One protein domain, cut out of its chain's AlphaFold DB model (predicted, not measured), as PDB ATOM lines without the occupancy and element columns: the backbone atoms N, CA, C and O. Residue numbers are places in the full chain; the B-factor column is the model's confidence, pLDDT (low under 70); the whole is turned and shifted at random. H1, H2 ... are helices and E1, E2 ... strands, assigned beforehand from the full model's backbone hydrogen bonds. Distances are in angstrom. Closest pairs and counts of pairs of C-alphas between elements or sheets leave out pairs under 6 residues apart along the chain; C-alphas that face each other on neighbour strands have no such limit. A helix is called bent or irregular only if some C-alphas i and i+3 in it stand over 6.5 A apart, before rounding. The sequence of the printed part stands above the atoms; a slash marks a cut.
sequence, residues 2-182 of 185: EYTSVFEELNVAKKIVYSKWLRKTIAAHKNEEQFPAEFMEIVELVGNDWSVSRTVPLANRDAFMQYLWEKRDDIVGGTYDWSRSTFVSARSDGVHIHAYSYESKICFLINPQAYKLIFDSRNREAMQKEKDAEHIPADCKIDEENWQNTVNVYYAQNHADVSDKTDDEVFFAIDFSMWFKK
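What this domain is: This is residues 2 to 182 of the 185 residues of an uncharacterized protein of Treponema saccharophilum DSM 2985 (UniProt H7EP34). Two lobes of helices sit side by side, and the long helix H1 runs across both like a bar, touching H5 and H2 in one lobe and H8 in the other. The first lobe holds H2, H3, H4 and H5, with the small hairpin E1-E2 reaching out before H5; the second holds H6, H7 and H8. The printed part has 181 residues, with named elements in the order H1 H2 H3 H4 E1 E2 H5 H6 H7 H8, mostly helix, and its two-stranded sheet, E1 - E2, is antiparallel. It is compact, with a radius of gyration of the C-alphas of 16.2 A and spans of 46 by 41 by 34 A.

How they stand to each other: E1, residues 88 to 90, and E2, residues 96 to 98, are an antiparallel hairpin at 152 degrees; N 89 and O 97 are 2.9 A apart and N 97 and O 89 2.8 A, both within hydrogen-bond range. A tight link joins E2 to H5, residues 100 to 110. H5 touches H1, residues 2 to 28, about perpendicular at 78 degrees, with closest C-alphas Ser 19 and Leu 109 4.7 A apart. H1 and H2, residues 37 to 49, are a helical hairpin at a shallow tilt of 22 degrees, opposite ways; the closest C-alphas, of Thr 25 and Phe 39, are 6.3 A apart. H3, residues 58 to 70, touches H2 at a steep tilt of 59 degrees, with the C-alphas of Met 40 and Met 65 closest at 6.1 A. H4, residues 72 to 77, and H5 only just touch, with 3 pairs of C-alphas within 8 A, those of Ile 75 and Cys 107 closest at 5.9 A. H8, residues 168 to 180, touches residues 8 to 16 of H1 at a steep tilt of 47 degrees, with the C-alphas of Val 12 and Phe 172 closest at 5.5 A. H6, residues 121 to 132, touches H8 about perpendicular at 83 degrees, with the C-alphas of Asn 123 and Trp 179 closest at 5.1 A. H7, residues 147 to 158, touches no helix but is near H6. The helix packing is mostly crossed, one of 7 touching pairs being at a shallow tilt. Every O i to N i+4 pair is within hydrogen-bond range in H1, H2, H4, H5, H6, H7 and H8, and 7 of 9 are in H3.

Where its parts are: H1 begins at C-alpha 2, (-24.001, -1.653, -29.255), and measures 39.1 A from first to last C-alpha. H3 measures 19.5 A and is irregular, with C-alphas 59 and 62 7.5 A apart. H8 measures 18.3 A and ends at C-alpha 180, (-33.637, 6.688, -22.696).

The domain as a whole: The two farthest C-alphas, of Glu 32 and Ala 133, are 47.2 A apart. The printed part has no cut, and the link from H6 to H7, residues 133 to 146, is long. Confidence is under 70 at residues 2 to 3, 160 to 166 and 182.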
ATOM      1  N   GLU A   2     -23.243  -0.386 -29.068       58.44
ATOM      2  CA  GLU A   2     -24.001  -1.653 -29.255       58.44
ATOM      3  C   GLU A   2     -24.984  -2.004 -28.121       58.44
ATOM      4  O   GLU A   2     -26.040  -2.570 -28.363       58.44
ATOM      5  N   TYR A   3     -24.684  -1.650 -26.867       59.34
ATOM      6  CA  TYR A   3     -25.590  -1.970 -25.757       59.34
ATOM      7  C   TYR A   3     -26.927  -1.216 -25.835       59.34
ATOM      8  O   TYR A   3     -27.960  -1.780 -25.490       59.34
ATOM      9  N   THR A   4     -26.929   0.037 -26.305       73.44
ATOM     10  CA  THR A   4     -28.149   0.854 -26.407       73.44
ATOM     11  C   THR A   4     -29.105   0.308 -27.464       73.44
ATOM     12  O   THR A   4     -30.304   0.276 -27.203       73.44
ATOM     13  N   SER A   5     -28.590  -0.194 -28.594       79.38
ATOM     14  CA  SER A   5     -29.432  -0.793 -29.637       79.38
ATOM     15  C   SER A   5     -30.096  -2.087 -29.161       79.38
ATOM     16  O   SER A   5     -31.278  -2.282 -29.405       79.38
ATOM     17  N   VAL A   6     -29.400  -2.925 -28.379       85.81
ATOM     18  CA  VAL A   6     -30.014  -4.135 -27.792       85.81
ATOM     19  C   VAL A   6     -31.138  -3.781 -26.808       85.81
ATOM     20  O   VAL A   6     -32.180  -4.435 -26.794       85.81
ATOM     21  N   PHE A   7     -30.962  -2.742 -25.981       88.19
ATOM     22  CA  PHE A   7     -32.027  -2.290 -25.076       88.19
ATOM     23  C   PHE A   7     -33.234  -1.728 -25.827       88.19
ATOM     24  O   PHE A   7     -34.366  -1.987 -25.415       88.19
ATOM     25  N   GLU A   8     -32.995  -0.983 -26.904       90.75
ATOM     26  CA  GLU A   8     -34.045  -0.478 -27.783       90.75
ATOM     27  C   GLU A   8     -34.832  -1.631 -28.407       90.75
ATOM     28  O   GLU A   8     -36.045  -1.710 -28.220       90.75
ATOM     29  N   GLU A   9     -34.141  -2.572 -29.052       91.50
ATOM     30  CA  GLU A   9     -34.743  -3.740 -29.699       91.50
ATOM     31  C   GLU A   9     -35.602  -4.549 -28.720       91.50
ATOM     32  O   GLU A   9     -36.754  -4.869 -29.016       91.50
ATOM     33  N   LEU A  10     -35.090  -4.831 -27.515       93.00
ATOM     34  CA  LEU A  10     -35.845  -5.552 -26.487       93.00
ATOM     35  C   LEU A  10     -37.062  -4.757 -25.991       93.00
ATOM     36  O   LEU A  10     -38.118  -5.342 -25.739       93.00
ATOM     37  N   ASN A  11     -36.935  -3.437 -25.837       94.44
ATOM     38  CA  ASN A  11     -38.033  -2.584 -25.392       94.44
ATOM     39  C   ASN A  11     -39.148  -2.502 -26.445       94.44
ATOM     40  O   ASN A  11     -40.322  -2.681 -26.110       94.44
ATOM     41  N   VAL A  12     -38.776  -2.286 -27.708       95.19
ATOM     42  CA  VAL A  12     -39.696  -2.229 -28.847       95.19
ATOM     43  C   VAL A  12     -40.374  -3.584 -29.046       95.19
ATOM     44  O   VAL A  12     -41.602  -3.643 -29.061       95.19
ATOM     45  N   ALA A  13     -39.620  -4.689 -29.068       95.75
ATOM     46  CA  ALA A  13     -40.181  -6.037 -29.198       95.75
ATOM     47  C   ALA A  13     -41.213  -6.345 -28.101       95.75
ATOM     48  O   ALA A  13     -42.284  -6.894 -28.370       95.75
ATOM     49  N   LYS A  14     -40.930  -5.940 -26.860       96.19
ATOM     50  CA  LYS A  14     -41.856  -6.102 -25.738       96.19
ATOM     51  C   LYS A  14     -43.153  -5.311 -25.938       96.19
ATOM     52  O   LYS A  14     -44.235  -5.863 -25.731       96.19
ATOM     53  N   LYS A  15     -43.064  -4.053 -26.386       97.50
ATOM     54  CA  LYS A  15     -44.237  -3.222 -26.717       97.50
ATOM     55  C   LYS A  15     -45.069  -3.834 -27.844       97.50
ATOM     56  O   LYS A  15     -46.289  -3.895 -27.710       97.50
ATOM     57  N   ILE A  16     -44.431  -4.363 -28.892       96.56
ATOM     58  CA  ILE A  16     -45.113  -5.070 -29.992       96.56
ATOM     59  C   ILE A  16     -45.909  -6.261 -29.457       96.56
ATOM     60  O   ILE A  16     -47.081  -6.426 -29.801       96.56
ATOM     61  N   VAL A  17     -45.304  -7.086 -28.596       97.19
ATOM     62  CA  VAL A  17     -45.978  -8.260 -28.019       97.19
ATOM     63  C   VAL A  17     -47.201  -7.843 -27.204       97.19
ATOM     64  O   VAL A  17     -48.288  -8.376 -27.437       97.19
ATOM     65  N   TYR A  18     -47.061  -6.864 -26.309       98.06
ATOM     66  CA  TYR A  18     -48.184  -6.374 -25.506       98.06
ATOM     67  C   TYR A  18     -49.284  -5.743 -26.348       98.06
ATOM     68  O   TYR A  18     -50.452  -6.081 -26.171       98.06
ATOM     69  N   SER A  19     -48.920  -4.875 -27.291       97.88
ATOM     70  CA  SER A  19     -49.864  -4.237 -28.208       97.88
ATOM     71  C   SER A  19     -50.658  -5.281 -28.994       97.88
ATOM     72  O   SER A  19     -51.892  -5.263 -29.010       97.88
ATOM     73  N   LYS A  20     -49.961  -6.269 -29.568       96.69
ATOM     74  CA  LYS A  20     -50.578  -7.364 -30.318       96.69
ATOM     75  C   LYS A  20     -51.542  -8.170 -29.457       96.69
ATOM     76  O   LYS A  20     -52.622  -8.514 -29.932       96.69
ATOM     77  N   TRP A  21     -51.162  -8.494 -28.224       97.25
ATOM     78  CA  TRP A  21     -52.016  -9.253 -27.315       97.25
ATOM     79  C   TRP A  21     -53.251  -8.446 -26.905       97.25
ATOM     80  O   TRP A  21     -54.358  -8.942 -27.093       97.25
ATOM     81  N   LEU A  22     -53.092  -7.188 -26.476       97.50
ATOM     82  CA  LEU A  22     -54.213  -6.309 -26.112       97.50
ATOM     83  C   LEU A  22     -55.214  -6.170 -27.262       97.50
ATOM     84  O   LEU A  22     -56.405  -6.427 -27.091       97.50
ATOM     85  N   ARG A  23     -54.732  -5.823 -28.460       97.00
ATOM     86  CA  ARG A  23     -55.588  -5.633 -29.640       97.00
ATOM     87  C   ARG A  23     -56.268  -6.923 -30.078       97.00
ATOM     88  O   ARG A  23     -57.440  -6.895 -30.449       97.00
ATOM     89  N   LYS A  24     -55.564  -8.060 -30.029       96.88
ATOM     90  CA  LYS A  24     -56.149  -9.368 -30.357       96.88
ATOM     91  C   LYS A  24     -57.271  -9.725 -29.383       96.88
ATOM     92  O   LYS A  24     -58.324 -10.164 -29.837       96.88
ATOM     93  N   THR A  25     -57.061  -9.518 -28.085       96.44
ATOM     94  CA  THR A  25     -58.078  -9.774 -27.060       96.44
ATOM     95  C   THR A  25     -59.289  -8.860 -27.249       96.44
ATOM     96  O   THR A  25     -60.411  -9.349 -27.322       96.44
ATOM     97  N   ILE A  26     -59.080  -7.554 -27.456       96.50
ATOM     98  CA  ILE A  26     -60.172  -6.611 -27.751       96.50
ATOM     99  C   ILE A  26     -60.970  -7.055 -28.986       96.50
ATOM    100  O   ILE A  26     -62.197  -7.096 -28.949       96.50
ATOM    101  N   ALA A  27     -60.293  -7.445 -30.069       95.50
ATOM    102  CA  ALA A  27     -60.958  -7.886 -31.292       95.50
ATOM    103  C   ALA A  27     -61.754  -9.192 -31.111       95.50
ATOM    104  O   ALA A  27     -62.834  -9.331 -31.688       95.50
ATOM    105  N   ALA A  28     -61.235 -10.141 -30.323       95.00
ATOM    106  CA  ALA A  28     -61.878 -11.428 -30.062       95.00
ATOM    107  C   ALA A  28     -63.134 -11.294 -29.184       95.00
ATOM    108  O   ALA A  28     -64.123 -11.978 -29.436       95.00
ATOM    109  N   HIS A  29     -63.116 -10.364 -28.228       91.94
ATOM    110  CA  HIS A  29     -64.166 -10.187 -27.220       91.94
ATOM    111  C   HIS A  29     -64.964  -8.888 -27.415       91.94
ATOM    112  O   HIS A  29     -65.583  -8.379 -26.487       91.94
ATOM    113  N   LYS A  30     -64.985  -8.324 -28.632       83.62
ATOM    114  CA  LYS A  30     -65.549  -6.985 -28.910       83.62
ATOM    115  C   LYS A  30     -66.986  -6.767 -28.405       83.62
ATOM    116  O   LYS A  30     -67.329  -5.653 -28.023       83.62
ATOM    117  N   ASN A  31     -67.798  -7.826 -28.378       84.94
ATOM    118  CA  ASN A  31     -69.206  -7.788 -27.970       84.94
ATOM    119  C   ASN A  31     -69.431  -8.179 -26.497       84.94
ATOM    120  O   ASN A  31     -70.577  -8.275 -26.069       84.94
ATOM    121  N   GLU A  32     -68.372  -8.470 -25.744       85.62
ATOM    122  CA  GLU A  32     -68.476  -8.879 -24.347       85.62
ATOM    123  C   GLU A  32     -68.472  -7.654 -23.428       85.62
ATOM    124  O   GLU A  32     -67.644  -6.744 -23.550       85.62
ATOM    125  N   GLU A  33     -69.440  -7.614 -22.513       75.19
ATOM    126  CA  GLU A  33     -69.530  -6.564 -21.493       75.19
ATOM    127  C   GLU A  33     -68.531  -6.814 -20.363       75.19
ATOM    128  O   GLU A  33     -67.852  -5.891 -19.916       75.19
ATOM    129  N   GLN A  34     -68.389  -8.074 -19.947       79.00
ATOM    130  CA  GLN A  34     -67.375  -8.465 -18.981       79.00
ATOM    131  C   GLN A  34     -65.995  -8.477 -19.646       79.00
ATOM    132  O   GLN A  34     -65.833  -8.930 -20.776       79.00
ATOM    133  N   PHE A  35     -65.002  -7.966 -18.927       83.19
ATOM    134  CA  PHE A  35     -63.619  -7.956 -19.378       83.19
ATOM    135  C   PHE A  35     -63.025  -9.371 -19.293       83.19
ATOM    136  O   PHE A  35     -63.136 -10.006 -18.240       83.19
ATOM    137  N   PRO A  36     -62.426  -9.891 -20.380       91.56
ATOM    138  CA  PRO A  36     -61.902 -11.252 -20.414       91.56
ATOM    139  C   PRO A  36     -60.639 -11.375 -19.548       91.56
ATOM    140  O   PRO A  36     -59.870 -10.417 -19.410       91.56
ATOM    141  N   ALA A  37     -60.400 -12.565 -18.988       92.12
ATOM    142  CA  ALA A  37     -59.251 -12.832 -18.115       92.12
ATOM    143  C   ALA A  37     -57.919 -12.524 -18.818       92.12
ATOM    144  O   ALA A  37     -57.010 -11.945 -18.229       92.12
ATOM    145  N   GLU A  38     -57.842 -12.802 -20.116       93.56
ATOM    146  CA  GLU A  38     -56.690 -12.512 -20.957       93.56
ATOM    147  C   GLU A  38     -56.377 -11.011 -20.998       93.56
ATOM    148  O   GLU A  38     -55.211 -10.628 -21.016       93.56
ATOM    149  N   PHE A  39     -57.393 -10.138 -20.994       95.69
ATOM    150  CA  PHE A  39     -57.164  -8.691 -20.948       95.69
ATOM    151  C   PHE A  39     -56.569  -8.282 -19.599       95.69
ATOM    152  O   PHE A  39     -55.609  -7.511 -19.571       95.69
ATOM    153  N   MET A  40     -57.081  -8.844 -18.497       92.06
ATOM    154  CA  MET A  40     -56.549  -8.594 -17.151       92.06
ATOM    155  C   MET A  40     -55.082  -8.981 -17.046       92.06
ATOM    156  O   MET A  40     -54.262  -8.185 -16.600       92.06
ATOM    157  N   GLU A  41     -54.748 -10.192 -17.486       94.75
ATOM    158  CA  GLU A  41     -53.394 -10.725 -17.398       94.75
ATOM    159  C   GLU A  41     -52.393  -9.831 -18.134       94.75
ATOM    160  O   GLU A  41     -51.311  -9.557 -17.614       94.75
ATOM    161  N   ILE A  42     -52.761  -9.320 -19.315       96.44
ATOM    162  CA  ILE A  42     -51.881  -8.436 -20.084       96.44
ATOM    163  C   ILE A  42     -51.736  -7.076 -19.400       96.44
ATOM    164  O   ILE A  42     -50.618  -6.567 -19.304       96.44
ATOM    165  N   VAL A  43     -52.833  -6.481 -18.918       97.25
ATOM    166  CA  VAL A  43     -52.780  -5.185 -18.223       97.25
ATOM    167  C   VAL A  43     -51.942  -5.302 -16.947       97.25
ATOM    168  O   VAL A  43     -51.003  -4.526 -16.779       97.25
ATOM    169  N   GLU A  44     -52.193  -6.310 -16.106       95.81
ATOM    170  CA  GLU A  44     -51.421  -6.614 -14.891       95.81
ATOM    171  C   GLU A  44     -49.928  -6.819 -15.205       95.81
ATOM    172  O   GLU A  44     -49.066  -6.256 -14.521       95.81
ATOM    173  N   LEU A  45     -49.608  -7.570 -16.267       96.44
ATOM    174  CA  LEU A  45     -48.234  -7.802 -16.714       96.44
ATOM    175  C   LEU A  45     -47.542  -6.495 -17.114       96.44
ATOM    176  O   LEU A  45     -46.438  -6.230 -16.639       96.44
ATOM    177  N   VAL A  46     -48.196  -5.642 -17.912       97.44
ATOM    178  CA  VAL A  46     -47.688  -4.299 -18.248       97.44
ATOM    179  C   VAL A  46     -47.453  -3.483 -16.977       97.44
ATOM    180  O   VAL A  46     -46.408  -2.844 -16.820       97.44
ATOM    181  N   GLY A  47     -48.407  -3.521 -16.044       96.12
ATOM    182  CA  GLY A  47     -48.334  -2.799 -14.784       96.12
ATOM    183  C   GLY A  47     -47.132  -3.181 -13.932       96.12
ATOM    184  O   GLY A  47     -46.463  -2.303 -13.379       96.12
ATOM    185  N   ASN A  48     -46.853  -4.478 -13.827       94.94
ATOM    186  CA  ASN A  48     -45.728  -5.003 -13.062       94.94
ATOM    187  C   ASN A  48     -44.400  -4.732 -13.770       94.94
ATOM    188  O   ASN A  48     -43.487  -4.159 -13.169       94.94
ATOM    189  N   ASP A  49     -44.323  -5.034 -15.062       95.06
ATOM    190  CA  ASP A  49     -43.096  -4.914 -15.842       95.06
ATOM    191  C   ASP A  49     -42.618  -3.469 -15.981       95.06
ATOM    192  O   ASP A  49     -41.415  -3.212 -16.050       95.06
ATOM    193  N   TRP A  50     -43.546  -2.512 -15.999       94.44
ATOM    194  CA  TRP A  50     -43.241  -1.082 -16.043       94.44
ATOM    195  C   TRP A  50     -43.401  -0.390 -14.683       94.44
ATOM    196  O   TRP A  50     -43.319   0.837 -14.601       94.44
ATOM    197  N   SER A  51     -43.584  -1.160 -13.600       92.81
ATOM    198  CA  SER A  51     -43.644  -0.678 -12.208       92.81
ATOM    199  C   SER A  51     -44.683   0.427 -11.957       92.81
ATOM    200  O   SER A  51     -44.486   1.324 -11.125       92.81
ATOM    201  N   VAL A  52     -45.807   0.366 -12.673       93.12
ATOM    202  CA  VAL A  52     -46.949   1.282 -12.534       93.12
ATOM    203  C   VAL A  52     -48.136   0.653 -11.812       93.12
ATOM    204  O   VAL A  52     -49.003   1.381 -11.349       93.12
ATOM    205  N   SER A  53     -48.132  -0.659 -11.554       92.19
ATOM    206  CA  SER A  53     -49.164  -1.316 -10.732       92.19
ATOM    207  C   SER A  53     -49.230  -0.791  -9.288       92.19
ATOM    208  O   SER A  53     -50.193  -1.053  -8.570       92.19
ATOM    209  N   ARG A  54     -48.223  -0.023  -8.852       88.00
ATOM    210  CA  ARG A  54     -48.193   0.704  -7.572       88.00
ATOM    211  C   ARG A  54     -49.066   1.962  -7.538       88.00
ATOM    212  O   ARG A  54     -49.314   2.468  -6.450       88.00
ATOM    213  N   THR A  55     -49.481   2.498  -8.690       90.19
ATOM    214  CA  THR A  55     -50.332   3.703  -8.749       90.19
ATOM    215  C   THR A  55     -51.805   3.385  -8.512       90.19
ATOM    216  O   THR A  55     -52.605   4.299  -8.336       90.19
ATOM    217  N   VAL A  56     -52.158   2.096  -8.486       92.00
ATOM    218  CA  VAL A  56     -53.502   1.586  -8.215       92.00
ATOM    219  C   VAL A  56     -53.417   0.642  -7.010       92.00
ATOM    220  O   VAL A  56     -52.672  -0.341  -7.064       92.00
ATOM    221  N   PRO A  57     -54.140   0.907  -5.906       89.44
ATOM    222  CA  PRO A  57     -54.157   0.012  -4.749       89.44
ATOM    223  C   PRO A  57     -54.591  -1.405  -5.139       89.44
ATOM    224  O   PRO A  57     -55.461  -1.558  -5.991       89.44
ATOM    225  N   LEU A  58     -54.044  -2.432  -4.474       89.69
ATOM    226  CA  LEU A  58     -54.369  -3.843  -4.757       89.69
ATOM    227  C   LEU A  58     -55.882  -4.107  -4.790       89.69
ATOM    228  O   LEU A  58     -56.366  -4.742  -5.716       89.69
ATOM    229  N   ALA A  59     -56.631  -3.544  -3.835       90.50
ATOM    230  CA  ALA A  59     -58.085  -3.696  -3.744       90.50
ATOM    231  C   ALA A  59     -58.867  -3.080  -4.924       90.50
ATOM    232  O   ALA A  59     -60.029  -3.416  -5.119       90.50
ATOM    233  N   ASN A  60     -58.241  -2.194  -5.706       93.25
ATOM    234  CA  ASN A  60     -58.869  -1.481  -6.818       93.25
ATOM    235  C   ASN A  60     -58.361  -1.952  -8.192       93.25
ATOM    236  O   ASN A  60     -58.774  -1.387  -9.202       93.25
ATOM    237  N   ARG A  61     -57.457  -2.943  -8.260       91.75
ATOM    238  CA  ARG A  61     -56.852  -3.380  -9.530       91.75
ATOM    239  C   ARG A  61     -57.868  -3.978 -10.495       91.75
ATOM    240  O   ARG A  61     -57.880  -3.584 -11.656       91.75
ATOM    241  N   ASP A  62     -58.754  -4.841 -10.009       93.06
ATOM    242  CA  ASP A  62     -59.807  -5.433 -10.843       93.06
ATOM    243  C   ASP A  62     -60.749  -4.354 -11.384       93.06
ATOM    244  O   ASP A  62     -61.023  -4.313 -12.580       93.06
ATOM    245  N   ALA A  63     -61.163  -3.409 -10.531       93.69
ATOM    246  CA  ALA A  63     -61.997  -2.278 -10.934       93.69
ATOM    247  C   ALA A  63     -61.300  -1.374 -11.967       93.69
ATOM    248  O   ALA A  63     -61.938  -0.889 -12.896       93.69
ATOM    249  N   PHE A  64     -59.988  -1.166 -11.832       95.62
ATOM    250  CA  PHE A  64     -59.180  -0.428 -12.802       95.62
ATOM    251  C   PHE A  64     -59.126  -1.126 -14.163       95.62
ATOM    252  O   PHE A  64     -59.345  -0.494 -15.195       95.62
ATOM    253  N   MET A  65     -58.872  -2.435 -14.179       94.81
ATOM    254  CA  MET A  65     -58.816  -3.217 -15.414       94.81
ATOM    255  C   MET A  65     -60.182  -3.306 -16.096       94.81
ATOM    256  O   MET A  65     -60.267  -3.141 -17.313       94.81
ATOM    257  N   GLN A  66     -61.249  -3.484 -15.315       94.44
ATOM    258  CA  GLN A  66     -62.620  -3.417 -15.807       94.44
ATOM    259  C   GLN A  66     -62.916  -2.063 -16.451       94.44
ATOM    260  O   GLN A  66     -63.430  -2.004 -17.564       94.44
ATOM    261  N   TYR A  67     -62.545  -0.973 -15.780       95.19
ATOM    262  CA  TYR A  67     -62.768   0.373 -16.290       95.19
ATOM    263  C   TYR A  67     -62.057   0.602 -17.632       95.19
ATOM    264  O   TYR A  67     -62.660   1.109 -18.575       95.19
ATOM    265  N   LEU A  68     -60.801   0.165 -17.764       96.31
ATOM    266  CA  LEU A  68     -60.082   0.231 -19.040       96.31
ATOM    267  C   LEU A  68     -60.761  -0.595 -20.140       96.31
ATOM    268  O   LEU A  68     -60.801  -0.161 -21.291       96.31
ATOM    269  N   TRP A  69     -61.319  -1.760 -19.804       96.50
ATOM    270  CA  TRP A  69     -62.078  -2.573 -20.755       96.50
ATOM    271  C   TRP A  69     -63.374  -1.898 -21.208       96.50
ATOM    272  O   TRP A  69     -63.684  -1.893 -22.399       96.50
ATOM    273  N   GLU A  70     -64.119  -1.290 -20.289       95.31
ATOM    274  CA  GLU A  70     -65.326  -0.514 -20.600       95.31
ATOM    275  C   GLU A  70     -65.016   0.683 -21.513       95.31
ATOM    276  O   GLU A  70     -65.874   1.132 -22.269       95.31
ATOM    277  N   LYS A  71     -63.771   1.173 -21.481       96.38
ATOM    278  CA  LYS A  71     -63.260   2.270 -22.314       96.38
ATOM    279  C   LYS A  71     -62.491   1.823 -23.553       96.38
ATOM    280  O   LYS A  71     -62.010   2.672 -24.297       96.38
ATOM    281  N   ARG A  72     -62.396   0.518 -23.822       96.62
ATOM    282  CA  ARG A  72     -61.578  -0.029 -24.919       96.62
ATOM    283  C   ARG A  72     -61.894   0.588 -26.281       96.62
ATOM    284  O   ARG A  72     -60.963   0.854 -27.030       96.62
ATOM    285  N   ASP A  73     -63.165   0.844 -26.589       96.38
ATOM    286  CA  ASP A  73     -63.568   1.390 -27.888       96.38
ATOM    287  C   ASP A  73     -63.140   2.856 -28.025       96.38
ATOM    288  O   ASP A  73     -62.633   3.247 -29.074       96.38
ATOM    289  N   ASP A  74     -63.243   3.638 -26.945       97.81
ATOM    290  CA  ASP A  74     -62.729   5.010 -26.891       97.81
ATOM    291  C   ASP A  74     -61.195   5.029 -27.017       97.81
ATOM    292  O   ASP A  74     -60.627   5.887 -27.690       97.81
ATOM    293  N   ILE A  75     -60.499   4.063 -26.405       98.06
ATOM    294  CA  ILE A  75     -59.038   3.935 -26.512       98.06
ATOM    295  C   ILE A  75     -58.642   3.532 -27.940       98.06
ATOM    296  O   ILE A  75     -57.753   4.137 -28.539       98.06
ATOM    297  N   VAL A  76     -59.310   2.542 -28.534       97.31
ATOM    298  CA  VAL A  76     -59.081   2.143 -29.931       97.31
ATOM    299  C   VAL A  76     -59.378   3.310 -30.875       97.31
ATOM    300  O   VAL A  76     -58.611   3.541 -31.804       97.31
ATOM    301  N   GLY A  77     -60.433   4.083 -30.613       96.81
ATOM    302  CA  GLY A  77     -60.808   5.271 -31.383       96.81
ATOM    303  C   GLY A  77     -59.933   6.504 -31.137       96.81
ATOM    304  O   GLY A  77     -60.025   7.464 -31.899       96.81
ATOM    305  N   GLY A  78     -59.081   6.497 -30.107       96.88
ATOM    306  CA  GLY A  78     -58.237   7.639 -29.745       96.88
ATOM    307  C   GLY A  78     -58.984   8.794 -29.068       96.88
ATOM    308  O   GLY A  78     -58.481   9.915 -29.048       96.88
ATOM    309  N   THR A  79     -60.185   8.548 -28.541       97.31
ATOM    310  CA  THR A  79     -61.048   9.542 -27.882       97.31
ATOM    311  C   THR A  79     -61.037   9.441 -26.358       97.31
ATOM    312  O   THR A  79     -61.542  10.340 -25.686       97.31
ATOM    313  N   TYR A  80     -60.463   8.375 -25.794       97.94
ATOM    314  CA  TYR A  80     -60.315   8.226 -24.348       97.94
ATOM    315  C   TYR A  80     -59.302   9.231 -23.778       97.94
ATOM    316  O   TYR A  80     -58.187   9.364 -24.288       97.94
ATOM    317  N   ASP A  81     -59.677   9.907 -22.692       96.50
ATOM    318  CA  ASP A  81     -58.858  10.908 -22.005       96.50
ATOM    319  C   ASP A  81     -58.319  10.352 -20.677       96.50
ATOM    320  O   ASP A  81     -58.953  10.464 -19.626       96.50
ATOM    321  N   TRP A  82     -57.122   9.762 -20.728       96.06
ATOM    322  CA  TRP A  82     -56.443   9.207 -19.550       96.06
ATOM    323  C   TRP A  82     -56.030  10.280 -18.525       96.06
ATOM    324  O   TRP A  82     -55.734   9.946 -17.375       96.06
ATOM    325  N   SER A  83     -56.010  11.572 -18.890       93.62
ATOM    326  CA  SER A  83     -55.671  12.661 -17.954       93.62
ATOM    327  C   SER A  83     -56.756  12.883 -16.895       93.62
ATOM    328  O   SER A  83     -56.522  13.532 -15.880       93.62
ATOM    329  N   ARG A  84     -57.935  12.276 -17.084       92.00
ATOM    330  CA  ARG A  84     -59.072  12.321 -16.154       92.00
ATOM    331  C   ARG A  84     -59.186  11.085 -15.265       92.00
ATOM    332  O   ARG A  84     -60.258  10.842 -14.709       92.00
ATOM    333  N   SER A  85     -58.112  10.304 -15.131       89.75
ATOM    334  CA  SER A  85     -58.101   9.103 -14.292       89.75
ATOM    335  C   SER A  85     -58.641   9.382 -12.887       89.75
ATOM    336  O   SER A  85     -58.137  10.240 -12.152       89.75
ATOM    337  N   THR A  86     -59.648   8.608 -12.494       90.81
ATOM    338  CA  THR A  86     -60.248   8.642 -11.153       90.81
ATOM    339  C   THR A  86     -59.536   7.708 -10.173       90.81
ATOM    340  O   THR A  86     -59.824   7.728  -8.975       90.81
ATOM    341  N   PHE A  87     -58.590   6.896 -10.655       90.88
ATOM    342  CA  PHE A  87     -57.840   5.957  -9.835       90.88
ATOM    343  C   PHE A  87     -56.661   6.656  -9.176       90.88
ATOM    344  O   PHE A  87     -55.723   7.113  -9.833       90.88
ATOM    345  N   VAL A  88     -56.712   6.709  -7.847       86.44
ATOM    346  CA  VAL A  88     -55.718   7.382  -7.021       86.44
ATOM    347  C   VAL A  88     -55.243   6.441  -5.922       86.44
ATOM    348  O   VAL A  88     -56.036   5.772  -5.259       86.44
ATOM    349  N   SER A  89     -53.932   6.399  -5.717       84.38
ATOM    350  CA  SER A  89     -53.299   5.768  -4.558       84.38
ATOM    351  C   SER A  89     -52.727   6.835  -3.632       84.38
ATOM    352  O   SER A  89     -52.294   7.892  -4.083       84.38
ATOM    353  N   ALA A  90     -52.709   6.563  -2.330       83.38
ATOM    354  CA  ALA A  90     -52.027   7.410  -1.361       83.38
ATOM    355  C   ALA A  90     -50.665   6.800  -1.018       83.38
ATOM    356  O   ALA A  90     -50.558   5.615  -0.693       83.38
ATOM    357  N   ARG A  91     -49.617   7.617  -1.074       77.50
ATOM    358  CA  ARG A  91     -48.311   7.276  -0.507       77.50
ATOM    359  C   ARG A  91     -48.352   7.379   1.016       77.50
ATOM    360  O   ARG A  91     -49.188   8.071   1.590       77.50
ATOM    361  N   SER A  92     -47.374   6.756   1.670       77.81
ATOM    362  CA  SER A  92     -47.179   6.859   3.123       77.81
ATOM    363  C   SER A  92     -46.926   8.291   3.614       77.81
ATOM    364  O   SER A  92     -47.111   8.565   4.793       77.81
ATOM    365  N   ASP A  93     -46.502   9.195   2.728       81.38
ATOM    366  CA  ASP A  93     -46.287  10.623   2.998       81.38
ATOM    367  C   ASP A  93     -47.530  11.497   2.713       81.38
ATOM    368  O   ASP A  93     -47.452  12.720   2.787       81.38
ATOM    369  N   GLY A  94     -48.682  10.886   2.404       78.69
ATOM    370  CA  GLY A  94     -49.950  11.581   2.152       78.69
ATOM    371  C   GLY A  94     -50.107  12.142   0.735       78.69
ATOM    372  O   GLY A  94     -51.153  12.710   0.415       78.69
ATOM    373  N   VAL A  95     -49.107  11.972  -0.136       82.88
ATOM    374  CA  VAL A  95     -49.196  12.396  -1.536       82.88
ATOM    375  C   VAL A  95     -50.076  11.431  -2.327       82.88
ATOM    376  O   VAL A  95     -49.865  10.216  -2.318       82.88
ATOM    377  N   HIS A  96     -51.044  11.993  -3.046       82.62
ATOM    378  CA  HIS A  96     -51.916  11.262  -3.955       82.62
ATOM    379  C   HIS A  96     -51.207  11.043  -5.297       82.62
ATOM    380  O   HIS A  96     -50.668  11.980  -5.886       82.62
ATOM    381  N   ILE A  97     -51.192   9.801  -5.778       84.56
ATOM    382  CA  ILE A  97     -50.672   9.427  -7.092       84.56
ATOM    383  C   ILE A  97     -51.839   8.951  -7.946       84.56
ATOM    384  O   ILE A  97     -52.432   7.909  -7.667       84.56
ATOM    385  N   HIS A  98     -52.119   9.693  -9.011       90.00
ATOM    386  CA  HIS A  98     -53.068   9.285 -10.039       90.00
ATOM    387  C   HIS A  98     -52.481   8.188 -10.933       90.00
ATOM    388  O   HIS A  98     -51.271   8.141 -11.182       90.00
ATOM    389  N   ALA A  99     -53.343   7.338 -11.484       94.12
ATOM    390  CA  ALA A  99     -52.954   6.270 -12.399       94.12
ATOM    391  C   ALA A  99     -52.661   6.745 -13.838       94.12
ATOM    392  O   ALA A  99     -52.517   5.904 -14.723       94.12
ATOM    393  N   TYR A 100     -52.484   8.052 -14.079       95.25
ATOM    394  CA  TYR A 100     -52.203   8.644 -15.400       95.25
ATOM    395  C   TYR A 100     -51.112   7.905 -16.178       95.25
ATOM    396  O   TYR A 100     -51.242   7.632 -17.370       95.25
ATOM    397  N   SER A 101     -50.022   7.534 -15.498       94.88
ATOM    398  CA  SER A 101     -48.940   6.808 -16.159       94.88
ATOM    399  C   SER A 101     -49.347   5.402 -16.583       94.88
ATOM    400  O   SER A 101     -48.936   4.947 -17.643       94.88
ATOM    401  N   TYR A 102     -50.159   4.715 -15.782       97.31
ATOM    402  CA  TYR A 102     -50.628   3.374 -16.104       97.31
ATOM    403  C   TYR A 102     -51.655   3.412 -17.240       97.31
ATOM    404  O   TYR A 102     -51.518   2.678 -18.215       97.31
ATOM    405  N   GLU A 103     -52.624   4.324 -17.176       97.88
ATOM    406  CA  GLU A 103     -53.619   4.474 -18.237       97.88
ATOM    407  C   GLU A 103     -52.979   4.889 -19.563       97.88
ATOM    408  O   GLU A 103     -53.221   4.241 -20.579       97.88
ATOM    409  N   SER A 104     -52.089   5.889 -19.564       97.94
ATOM    410  CA  SER A 104     -51.388   6.310 -20.786       97.94
ATOM    411  C   SER A 104     -50.542   5.191 -21.404       97.94
ATOM    412  O   SER A 104     -50.486   5.092 -22.625       97.94
ATOM    413  N   LYS A 105     -49.937   4.306 -20.594       98.12
ATOM    414  CA  LYS A 105     -49.214   3.108 -21.065       98.12
ATOM    415  C   LYS A 105     -50.129   2.148 -21.821       98.12
ATOM    416  O   LYS A 105     -49.769   1.691 -22.904       98.12
ATOM    417  N   ILE A 106     -51.307   1.856 -21.271       98.38
ATOM    418  CA  ILE A 106     -52.286   0.983 -21.929       98.38
ATOM    419  C   ILE A 106     -52.831   1.645 -23.200       98.38
ATOM    420  O   ILE A 106     -52.895   0.994 -24.242       98.38
ATOM    421  N   CYS A 107     -53.120   2.947 -23.155       98.44
ATOM    422  CA  CYS A 107     -53.568   3.709 -24.320       98.44
ATOM    423  C   CYS A 107     -52.525   3.706 -25.447       98.44
ATOM    424  O   CYS A 107     -52.857   3.381 -26.583       98.44
ATOM    425  N   PHE A 108     -51.257   3.978 -25.122       98.06
ATOM    426  CA  PHE A 108     -50.119   3.927 -26.045       98.06
ATOM    427  C   PHE A 108     -49.967   2.551 -26.701       98.06
ATOM    428  O   PHE A 108     -49.774   2.453 -27.906       98.06
ATOM    429  N   LEU A 109     -50.087   1.467 -25.929       98.38
ATOM    430  CA  LEU A 109     -49.978   0.113 -26.472       98.38
ATOM    431  C   LEU A 109     -51.166  -0.255 -27.372       98.38
ATOM    432  O   LEU A 109     -50.987  -0.979 -28.352       98.38
ATOM    433  N   ILE A 110     -52.375   0.222 -27.069       97.94
ATOM    434  CA  ILE A 110     -53.570  -0.070 -27.872       97.94
ATOM    435  C   ILE A 110     -53.613   0.794 -29.137       97.94
ATOM    436  O   ILE A 110     -53.889   0.263 -30.209       97.94
ATOM    437  N   ASN A 111     -53.311   2.087 -29.058       97.00
ATOM    438  CA  ASN A 111     -53.365   3.018 -30.185       97.00
ATOM    439  C   ASN A 111     -52.228   4.060 -30.088       97.00
ATOM    440  O   ASN A 111     -52.462   5.199 -29.683       97.00
ATOM    441  N   PRO A 112     -50.987   3.703 -30.457       95.06
ATOM    442  CA  PRO A 112     -49.858   4.621 -30.402       95.06
ATOM    443  C   PRO A 112     -50.002   5.782 -31.393       95.06
ATOM    444  O   PRO A 112     -49.417   6.831 -31.174       95.06
ATOM    445  N   GLN A 113     -50.812   5.667 -32.448       92.25
ATOM    446  CA  GLN A 113     -51.046   6.772 -33.382       92.25
ATOM    447  C   GLN A 113     -51.807   7.927 -32.714       92.25
ATOM    448  O   GLN A 113     -51.483   9.095 -32.942       92.25
ATOM    449  N   ALA A 114     -52.801   7.618 -31.876       93.62
ATOM    450  CA  ALA A 114     -53.517   8.612 -31.077       93.62
ATOM    451  C   ALA A 114     -52.748   8.977 -29.797       93.62
ATOM    452  O   ALA A 114     -52.688  10.143 -29.401       93.62
ATOM    453  N   TYR A 115     -52.118   7.981 -29.172       95.75
ATOM    454  CA  TYR A 115     -51.401   8.093 -27.909       95.75
ATOM    455  C   TYR A 115     -49.891   8.014 -28.108       95.75
ATOM    456  O   TYR A 115     -49.262   7.116 -27.582       95.75
ATOM    457  N   LYS A 116     -49.312   8.947 -28.870       93.81
ATOM    458  CA  LYS A 116     -47.949   8.894 -29.451       93.81
ATOM    459  C   LYS A 116     -46.760   8.805 -28.492       93.81
ATOM    460  O   LYS A 116     -45.648   8.530 -28.938       93.81
ATOM    461  N   LEU A 117     -46.946   9.080 -27.203       95.69
ATOM    462  CA  LEU A 117     -45.878   9.011 -26.204       95.69
ATOM    463  C   LEU A 117     -46.458   8.721 -24.819       95.69
ATOM    464  O   LEU A 117     -47.483   9.294 -24.439       95.69
ATOM    465  N   ILE A 118     -45.792   7.865 -24.043       97.19
ATOM    466  CA  ILE A 118     -46.251   7.486 -22.702       97.19
ATOM    467  C   ILE A 118     -46.083   8.655 -21.725       97.19
ATOM    468  O   ILE A 118     -44.997   9.228 -21.628       97.19
ATOM    469  N   PHE A 119     -47.112   8.954 -20.924       96.75
ATOM    470  CA  PHE A 119     -46.996   9.923 -19.833       96.75
ATOM    471  C   PHE A 119     -46.295   9.282 -18.630       96.75
ATOM    472  O   PHE A 119     -46.876   8.526 -17.849       96.75
ATOM    473  N   ASP A 120     -45.012   9.570 -18.448       93.88
ATOM    474  CA  ASP A 120     -44.282   9.237 -17.226       93.88
ATOM    475  C   ASP A 120     -43.215  10.278 -16.897       93.88
ATOM    476  O   ASP A 120     -43.005  11.236 -17.639       93.88
ATOM    477  N   SER A 121     -42.558  10.131 -15.747       92.00
ATOM    478  CA  SER A 121     -41.578  11.119 -15.299       92.00
ATOM    479  C   SER A 121     -40.395  11.271 -16.255       92.00
ATOM    480  O   SER A 121     -39.914  12.386 -16.419       92.00
ATOM    481  N   ARG A 122     -39.935  10.197 -16.911       92.75
ATOM    482  CA  ARG A 122     -38.778  10.270 -17.815       92.75
ATOM    483  C   ARG A 122     -39.143  10.936 -19.127       92.75
ATOM    484  O   ARG A 122     -38.438  11.842 -19.553       92.75
ATOM    485  N   ASN A 123     -40.262  10.543 -19.726       95.88
ATOM    486  CA  ASN A 123     -40.736  11.180 -20.947       95.88
ATOM    487  C   ASN A 123     -41.082  12.650 -20.710       95.88
ATOM    488  O   ASN A 123     -40.786  13.484 -21.560       95.88
ATOM    489  N   ARG A 124     -41.642  13.008 -19.548       95.50
ATOM    490  CA  ARG A 124     -41.880  14.415 -19.190       95.50
ATOM    491  C   ARG A 124     -40.594  15.227 -19.103       95.50
ATOM    492  O   ARG A 124     -40.543  16.329 -19.636       95.50
ATOM    493  N   GLU A 125     -39.564  14.692 -18.454       94.62
ATOM    494  CA  GLU A 125     -38.250  15.341 -18.403       94.62
ATOM    495  C   GLU A 125     -37.640  15.476 -19.805       94.62
ATOM    496  O   GLU A 125     -37.129  16.538 -20.148       94.62
ATOM    497  N   ALA A 126     -37.731  14.437 -20.639       94.81
ATOM    498  CA  ALA A 126     -37.246  14.487 -22.015       94.81
ATOM    499  C   ALA A 126     -37.993  15.542 -22.843       94.81
ATOM    500  O   ALA A 126     -37.356  16.345 -23.515       94.81
ATOM    501  N   MET A 127     -39.321  15.609 -22.736       95.56
ATOM    502  CA  MET A 127     -40.129  16.656 -23.372       95.56
ATOM    503  C   MET A 127     -39.746  18.053 -22.875       95.56
ATOM    504  O   MET A 127     -39.741  18.996 -23.661       95.56
ATOM    505  N   GLN A 128     -39.391  18.204 -21.594       95.31
ATOM    506  CA  GLN A 128     -38.904  19.480 -21.070       95.31
ATOM    507  C   GLN A 128     -37.562  19.859 -21.702       95.31
ATOM    508  O   GLN A 128     -37.411  21.000 -22.120       95.31
ATOM    509  N   LYS A 129     -36.635  18.906 -21.870       93.88
ATOM    510  CA  LYS A 129     -35.375  19.144 -22.594       93.88
ATOM    511  C   LYS A 129     -35.614  19.548 -24.054       93.88
ATOM    512  O   LYS A 129     -34.967  20.470 -24.534       93.88
ATOM    513  N   GLU A 130     -36.558  18.907 -24.749       94.38
ATOM    514  CA  GLU A 130     -36.932  19.298 -26.120       94.38
ATOM    515  C   GLU A 130     -37.513  20.714 -26.178       94.38
ATOM    516  O   GLU A 130     -37.209  21.476 -27.092       94.38
ATOM    517  N   LYS A 131     -38.317  21.088 -25.179       94.31
ATOM    518  CA  LYS A 131     -38.842  22.444 -25.046       94.31
ATOM    519  C   LYS A 131     -37.736  23.467 -24.787       94.31
ATOM    520  O   LYS A 131     -37.728  24.517 -25.420       94.31
ATOM    521  N   ASP A 132     -36.793  23.157 -23.902       93.81
ATOM    522  CA  ASP A 132     -35.653  24.028 -23.592       93.81
ATOM    523  C   ASP A 132     -34.707  24.188 -24.799       93.81
ATOM    524  O   ASP A 132     -34.054  25.220 -24.939       93.81
ATOM    525  N   ALA A 133     -34.667  23.190 -25.689       92.38
ATOM    526  CA  ALA A 133     -33.954  23.216 -26.967       92.38
ATOM    527  C   ALA A 133     -34.752  23.865 -28.119       92.38
ATOM    528  O   ALA A 133     -34.323  23.796 -29.268       92.38
ATOM    529  N   GLU A 134     -35.906  24.478 -27.833       93.25
ATOM    530  CA  GLU A 134     -36.784  25.144 -28.810       93.25
ATOM    531  C   GLU A 134     -37.394  24.207 -29.877       93.25
ATOM    532  O   GLU A 134     -37.974  24.669 -30.860       93.25
ATOM    533  N   HIS A 135     -37.356  22.887 -29.664       91.38
ATOM    534  CA  HIS A 135     -38.048  21.895 -30.505       91.38
ATOM    535  C   HIS A 135     -39.537  21.745 -30.159       91.38
ATOM    536  O   HIS A 135     -40.226  20.899 -30.731       91.38
ATOM    537  N   ILE A 136     -40.010  22.494 -29.157       94.06
ATOM    538  CA  ILE A 136     -41.408  22.621 -28.750       94.06
ATOM    539  C   ILE A 136     -41.636  24.095 -28.372       94.06
ATOM    540  O   ILE A 136     -40.819  24.660 -27.642       94.06
ATOM    541  N   PRO A 137     -42.743  24.729 -28.801       94.25
ATOM    542  CA  PRO A 137     -43.079  26.099 -28.425       94.25
ATOM    543  C   PRO A 137     -43.104  26.344 -26.907       94.25
ATOM    544  O   PRO A 137     -43.580  25.524 -26.117       94.25
ATOM    545  N   ALA A 138     -42.627  27.520 -26.488       93.19
ATOM    546  CA  ALA A 138     -42.491  27.886 -25.077       93.19
ATOM    547  C   ALA A 138     -43.829  27.940 -24.305       93.19
ATOM    548  O   ALA A 138     -43.847  27.770 -23.082       93.19
ATOM    549  N   ASP A 139     -44.945  28.154 -24.998       94.38
ATOM    550  CA  ASP A 139     -46.299  28.221 -24.442       94.38
ATOM    551  C   ASP A 139     -46.944  26.841 -24.223       94.38
ATOM    552  O   ASP A 139     -47.901  26.728 -23.453       94.38
ATOM    553  N   CYS A 140     -46.392  25.778 -24.817       94.62
ATOM    554  CA  CYS A 140     -46.849  24.411 -24.581       94.62
ATOM    555  C   CYS A 140     -46.588  23.981 -23.130       94.62
ATOM    556  O   CYS A 140     -45.512  24.225 -22.569       94.62
ATOM    557  N   LYS A 141     -47.555  23.303 -22.508       96.38
ATOM    558  CA  LYS A 141     -47.441  22.811 -21.129       96.38
ATOM    559  C   LYS A 141     -47.140  21.315 -21.097       96.38
ATOM    560  O   LYS A 141     -47.673  20.547 -21.896       96.38
ATOM    561  N   ILE A 142     -46.278  20.911 -20.166       96.31
ATOM    562  CA  ILE A 142     -45.858  19.516 -19.963       96.31
ATOM    563  C   ILE A 142     -46.481  19.009 -18.659       96.31
ATOM    564  O   ILE A 142     -45.815  18.774 -17.646       96.31
ATOM    565  N   ASP A 143     -47.800  18.893 -18.702       96.06
ATOM    566  CA  ASP A 143     -48.667  18.361 -17.656       96.06
ATOM    567  C   ASP A 143     -49.646  17.352 -18.274       96.06
ATOM    568  O   ASP A 143     -49.659  17.150 -19.488       96.06
ATOM    569  N   GLU A 144     -50.403  16.658 -17.434       94.44
ATOM    570  CA  GLU A 144     -51.338  15.610 -17.838       94.44
ATOM    571  C   GLU A 144     -52.414  16.109 -18.812       94.44
ATOM    572  O   GLU A 144     -52.670  15.442 -19.813       94.44
ATOM    573  N   GLU A 145     -52.989  17.291 -18.574       95.38
ATOM    574  CA  GLU A 145     -54.089  17.844 -19.375       95.38
ATOM    575  C   GLU A 145     -53.629  18.255 -20.781       95.38
ATOM    576  O   GLU A 145     -54.377  18.143 -21.752       95.38
ATOM    577  N   ASN A 146     -52.388  18.736 -20.906       96.81
ATOM    578  CA  ASN A 146     -51.845  19.245 -22.166       96.81
ATOM    579  C   ASN A 146     -50.922  18.248 -22.877       96.81
ATOM    580  O   ASN A 146     -50.480  18.527 -23.994       96.81
ATOM    581  N   TRP A 147     -50.649  17.086 -22.273       97.00
ATOM    582  CA  TRP A 147     -49.653  16.124 -22.749       97.00
ATOM    583  C   TRP A 147     -49.823  15.776 -24.225       97.00
ATOM    584  O   TRP A 147     -48.888  15.946 -25.005       97.00
ATOM    585  N   GLN A 148     -51.025  15.364 -24.638       94.62
ATOM    586  CA  GLN A 148     -51.253  14.928 -26.018       94.62
ATOM    587  C   GLN A 148     -51.116  16.049 -27.037       94.62
ATOM    588  O   GLN A 148     -50.576  15.823 -28.117       94.62
ATOM    589  N   ASN A 149     -51.528  17.267 -26.690       95.50
ATOM    590  CA  ASN A 149     -51.344  18.422 -27.563       95.50
ATOM    591  C   ASN A 149     -49.856  18.738 -27.731       95.50
ATOM    592  O   ASN A 149     -49.377  18.882 -28.854       95.50
ATOM    593  N   THR A 150     -49.108  18.762 -26.629       96.50
ATOM    594  CA  THR A 150     -47.668  19.031 -26.644       96.50
ATOM    595  C   THR A 150     -46.892  17.942 -27.395       96.50
ATOM    596  O   THR A 150     -46.023  18.251 -28.211       96.50
ATOM    597  N   VAL A 151     -47.236  16.665 -27.200       95.31
ATOM    598  CA  VAL A 151     -46.658  15.541 -27.953       95.31
ATOM    599  C   VAL A 151     -46.987  15.653 -29.442       95.31
ATOM    600  O   VAL A 151     -46.109  15.455 -30.277       95.31
ATOM    601  N   ASN A 152     -48.218  16.019 -29.807       93.62
ATOM    602  CA  ASN A 152     -48.592  16.220 -31.207       93.62
ATOM    603  C   ASN A 152     -47.758  17.317 -31.878       93.62
ATOM    604  O   ASN A 152     -47.319  17.122 -33.012       93.62
ATOM    605  N   VAL A 153     -47.504  18.429 -31.182       94.44
ATOM    606  CA  VAL A 153     -46.634  19.507 -31.676       94.44
ATOM    607  C   VAL A 153     -45.203  19.008 -31.870       94.44
ATOM    608  O   VAL A 153     -44.638  19.202 -32.945       94.44
ATOM    609  N   TYR A 154     -44.648  18.299 -30.881       93.75
ATOM    610  CA  TYR A 154     -43.316  17.698 -30.987       93.75
ATOM    611  C   TYR A 154     -43.198  16.774 -32.210       93.75
ATOM    612  O   TYR A 154     -42.266  16.911 -33.004       93.75
ATOM    613  N   TYR A 155     -44.165  15.872 -32.406       91.88
ATOM    614  CA  TYR A 155     -44.184  14.965 -33.555       91.88
ATOM    615  C   TYR A 155     -44.325  15.710 -34.886       91.88
ATOM    616  O   TYR A 155     -43.630  15.371 -35.836       91.88
ATOM    617  N   ALA A 156     -45.170  16.740 -34.968       89.81
ATOM    618  CA  ALA A 156     -45.330  17.522 -36.194       89.81
ATOM    619  C   ALA A 156     -44.045  18.267 -36.596       89.81
ATOM    620  O   ALA A 156     -43.777  18.428 -37.783       89.81
ATOM    621  N   GLN A 157     -43.248  18.713 -35.624       88.69
ATOM    622  CA  GLN A 157     -42.011  19.454 -35.879       88.69
ATOM    623  C   GLN A 157     -40.810  18.545 -36.164       88.69
ATOM    624  O   GLN A 157     -39.949  18.911 -36.959       88.69
ATOM    625  N   ASN A 158     -40.753  17.365 -35.541       85.25
ATOM    626  CA  ASN A 158     -39.548  16.527 -35.530       85.25
ATOM    627  C   ASN A 158     -39.714  15.186 -36.260       85.25
ATOM    628  O   ASN A 158     -38.724  14.543 -36.592       85.25
ATOM    629  N   HIS A 159     -40.955  14.760 -36.509       82.25
ATOM    630  CA  HIS A 159     -41.301  13.425 -37.010       82.25
ATOM    631  C   HIS A 159     -42.470  13.471 -38.009       82.25
ATOM    632  O   HIS A 159     -43.282  12.548 -38.056       82.25
ATOM    633  N   ALA A 160     -42.584  14.541 -38.805       67.56
ATOM    634  CA  ALA A 160     -43.685  14.735 -39.758       67.56
ATOM    635  C   ALA A 160     -43.856  13.550 -40.732       67.56
ATOM    636  O   ALA A 160     -44.974  13.156 -41.041       67.56
ATOM    637  N   ASP A 161     -42.759  12.898 -41.127       67.06
ATOM    638  CA  ASP A 161     -42.779  11.721 -42.011       67.06
ATOM    639  C   ASP A 161     -43.286  10.431 -41.330       67.06
ATOM    640  O   ASP A 161     -43.413   9.386 -41.973       67.06
ATOM    641  N   VAL A 162     -43.512  10.460 -40.013       67.38
ATOM    642  CA  VAL A 162     -43.964   9.317 -39.203       67.38
ATOM    643  C   VAL A 162     -45.468   9.366 -38.952       67.38
ATOM    644  O   VAL A 162     -46.082   8.313 -38.806       67.38
ATOM    645  N   SER A 163     -46.090  10.549 -38.947       57.22
ATOM    646  CA  SER A 163     -47.525  10.678 -38.648       57.22
ATOM    647  C   SER A 163     -48.434   9.978 -39.662       57.22
ATOM    648  O   SER A 163     -49.541   9.592 -39.298       57.22
ATOM    649  N   ASP A 164     -47.941   9.766 -40.884       54.41
ATOM    650  CA  ASP A 164     -48.658   9.084 -41.970       54.41
ATOM    651  C   ASP A 164     -48.292   7.590 -42.093       54.41
ATOM    652  O   ASP A 164     -48.812   6.881 -42.958       54.41
ATOM    653  N   LYS A 165     -47.392   7.085 -41.237       55.34
ATOM    654  CA  LYS A 165     -46.989   5.673 -41.214       55.34
ATOM    655  C   LYS A 165     -47.867   4.890 -40.240       55.34
ATOM    656  O   LYS A 165     -48.057   5.269 -39.090       55.34
ATOM    657  N   THR A 166     -48.353   3.735 -40.684       62.25
ATOM    658  CA  THR A 166     -49.163   2.800 -39.882       62.25
ATOM    659  C   THR A 166     -48.331   1.889 -38.976       62.25
ATOM    660  O   THR A 166     -48.866   0.933 -38.424       62.25
ATOM    661  N   ASP A 167     -47.026   2.125 -38.870       82.44
ATOM    662  CA  ASP A 167     -46.112   1.209 -38.198       82.44
ATOM    663  C   ASP A 167     -45.933   1.603 -36.729       82.44
ATOM    664  O   ASP A 167     -45.258   2.586 -36.408       82.44
ATOM    665  N   ASP A 168     -46.571   0.843 -35.834       91.00
ATOM    666  CA  ASP A 168     -46.480   1.037 -34.383       91.00
ATOM    667  C   ASP A 168     -45.022   1.035 -33.896       91.00
ATOM    668  O   ASP A 168     -44.697   1.712 -32.917       91.00
ATOM    669  N   GLU A 169     -44.134   0.309 -34.587       92.06
ATOM    670  CA  GLU A 169     -42.725   0.178 -34.214       92.06
ATOM    671  C   GLU A 169     -42.023   1.534 -34.154       92.06
ATOM    672  O   GLU A 169     -41.208   1.769 -33.260       92.06
ATOM    673  N   VAL A 170     -42.389   2.469 -35.037       91.06
ATOM    674  CA  VAL A 170     -41.773   3.798 -35.058       91.06
ATOM    675  C   VAL A 170     -42.152   4.594 -33.809       91.06
ATOM    676  O   VAL A 170     -41.284   5.195 -33.176       91.06
ATOM    677  N   PHE A 171     -43.420   4.553 -33.392       93.88
ATOM    678  CA  PHE A 171     -43.854   5.189 -32.143       93.88
ATOM    679  C   PHE A 171     -43.180   4.543 -30.930       93.88
ATOM    680  O   PHE A 171     -42.775   5.229 -29.991       93.88
ATOM    681  N   PHE A 172     -43.010   3.219 -30.950       95.38
ATOM    682  CA  PHE A 172     -42.343   2.481 -29.880       95.38
ATOM    683  C   PHE A 172     -40.860   2.842 -29.755       95.38
ATOM    684  O   PHE A 172     -40.385   2.993 -28.621       95.38
ATOM    685  N   ALA A 173     -40.166   3.018 -30.882       92.94
ATOM    686  CA  ALA A 173     -38.768   3.435 -30.954       92.94
ATOM    687  C   ALA A 173     -38.573   4.901 -30.533       92.94
ATOM    688  O   ALA A 173     -37.661   5.211 -29.762       92.94
ATOM    689  N   ILE A 174     -39.467   5.807 -30.953       92.94
ATOM    690  CA  ILE A 174     -39.436   7.213 -30.516       92.94
ATOM    691  C   ILE A 174     -39.683   7.310 -29.006       92.94
ATOM    692  O   ILE A 174     -38.939   8.006 -28.313       92.94
ATOM    693  N   ASP A 175     -40.665   6.578 -28.469       94.88
ATOM    694  CA  ASP A 175     -40.897   6.527 -27.023       94.88
ATOM    695  C   ASP A 175     -39.673   6.002 -26.265       94.88
ATOM    696  O   ASP A 175     -39.268   6.606 -25.273       94.88
ATOM    697  N   PHE A 176     -39.024   4.938 -26.755       93.94
ATOM    698  CA  PHE A 176     -37.777   4.461 -26.154       93.94
ATOM    699  C   PHE A 176     -36.684   5.533 -26.191       93.94
ATOM    700  O   PHE A 176     -36.052   5.791 -25.167       93.94
ATOM    701  N   SER A 177     -36.486   6.185 -27.337       91.62
ATOM    702  CA  SER A 177     -35.483   7.239 -27.508       91.62
ATOM    703  C   SER A 177     -35.701   8.388 -26.523       91.62
ATOM    704  O   SER A 177     -34.754   8.840 -25.882       91.62
ATOM    705  N   MET A 178     -36.950   8.828 -26.344       92.25
ATOM    706  CA  MET A 178     -37.311   9.859 -25.368       92.25
ATOM    707  C   MET A 178     -37.063   9.391 -23.932       92.25
ATOM    708  O   MET A 178     -36.395  10.079 -23.160       92.25
ATOM    709  N   TRP A 179     -37.511   8.187 -23.586       91.31
ATOM    710  CA  TRP A 179     -37.353   7.620 -22.249       91.31
ATOM    711  C   TRP A 179     -35.883   7.361 -21.875       91.31
ATOM    712  O   TRP A 179     -35.494   7.481 -20.706       91.31
ATOM    713  N   PHE A 180     -35.052   7.013 -22.863       87.94
ATOM    714  CA  PHE A 180     -33.637   6.688 -22.696       87.94
ATOM    715  C   PHE A 180     -32.720   7.921 -22.678       87.94
ATOM    716  O   PHE A 180     -31.603   7.812 -22.177       87.94
ATOM    717  N   LYS A 181     -33.175   9.114 -23.100       78.81
ATOM    718  CA  LYS A 181     -32.390  10.372 -23.029       78.81
ATOM    719  C   LYS A 181     -31.848  10.705 -21.631       78.81
ATOM    720  O   LYS A 181     -30.896  11.466 -21.515       78.81
ATOM    721  N   LYS A 182     -32.419  10.133 -20.565       59.28
ATOM    722  CA  LYS A 182     -31.908  10.251 -19.188       59.28
ATOM    723  C   LYS A 182     -30.765   9.278 -18.858       59.28
ATOM    724  O   LYS A 182     -30.018   9.520 -17.924       59.28
TER     725      LYS A 182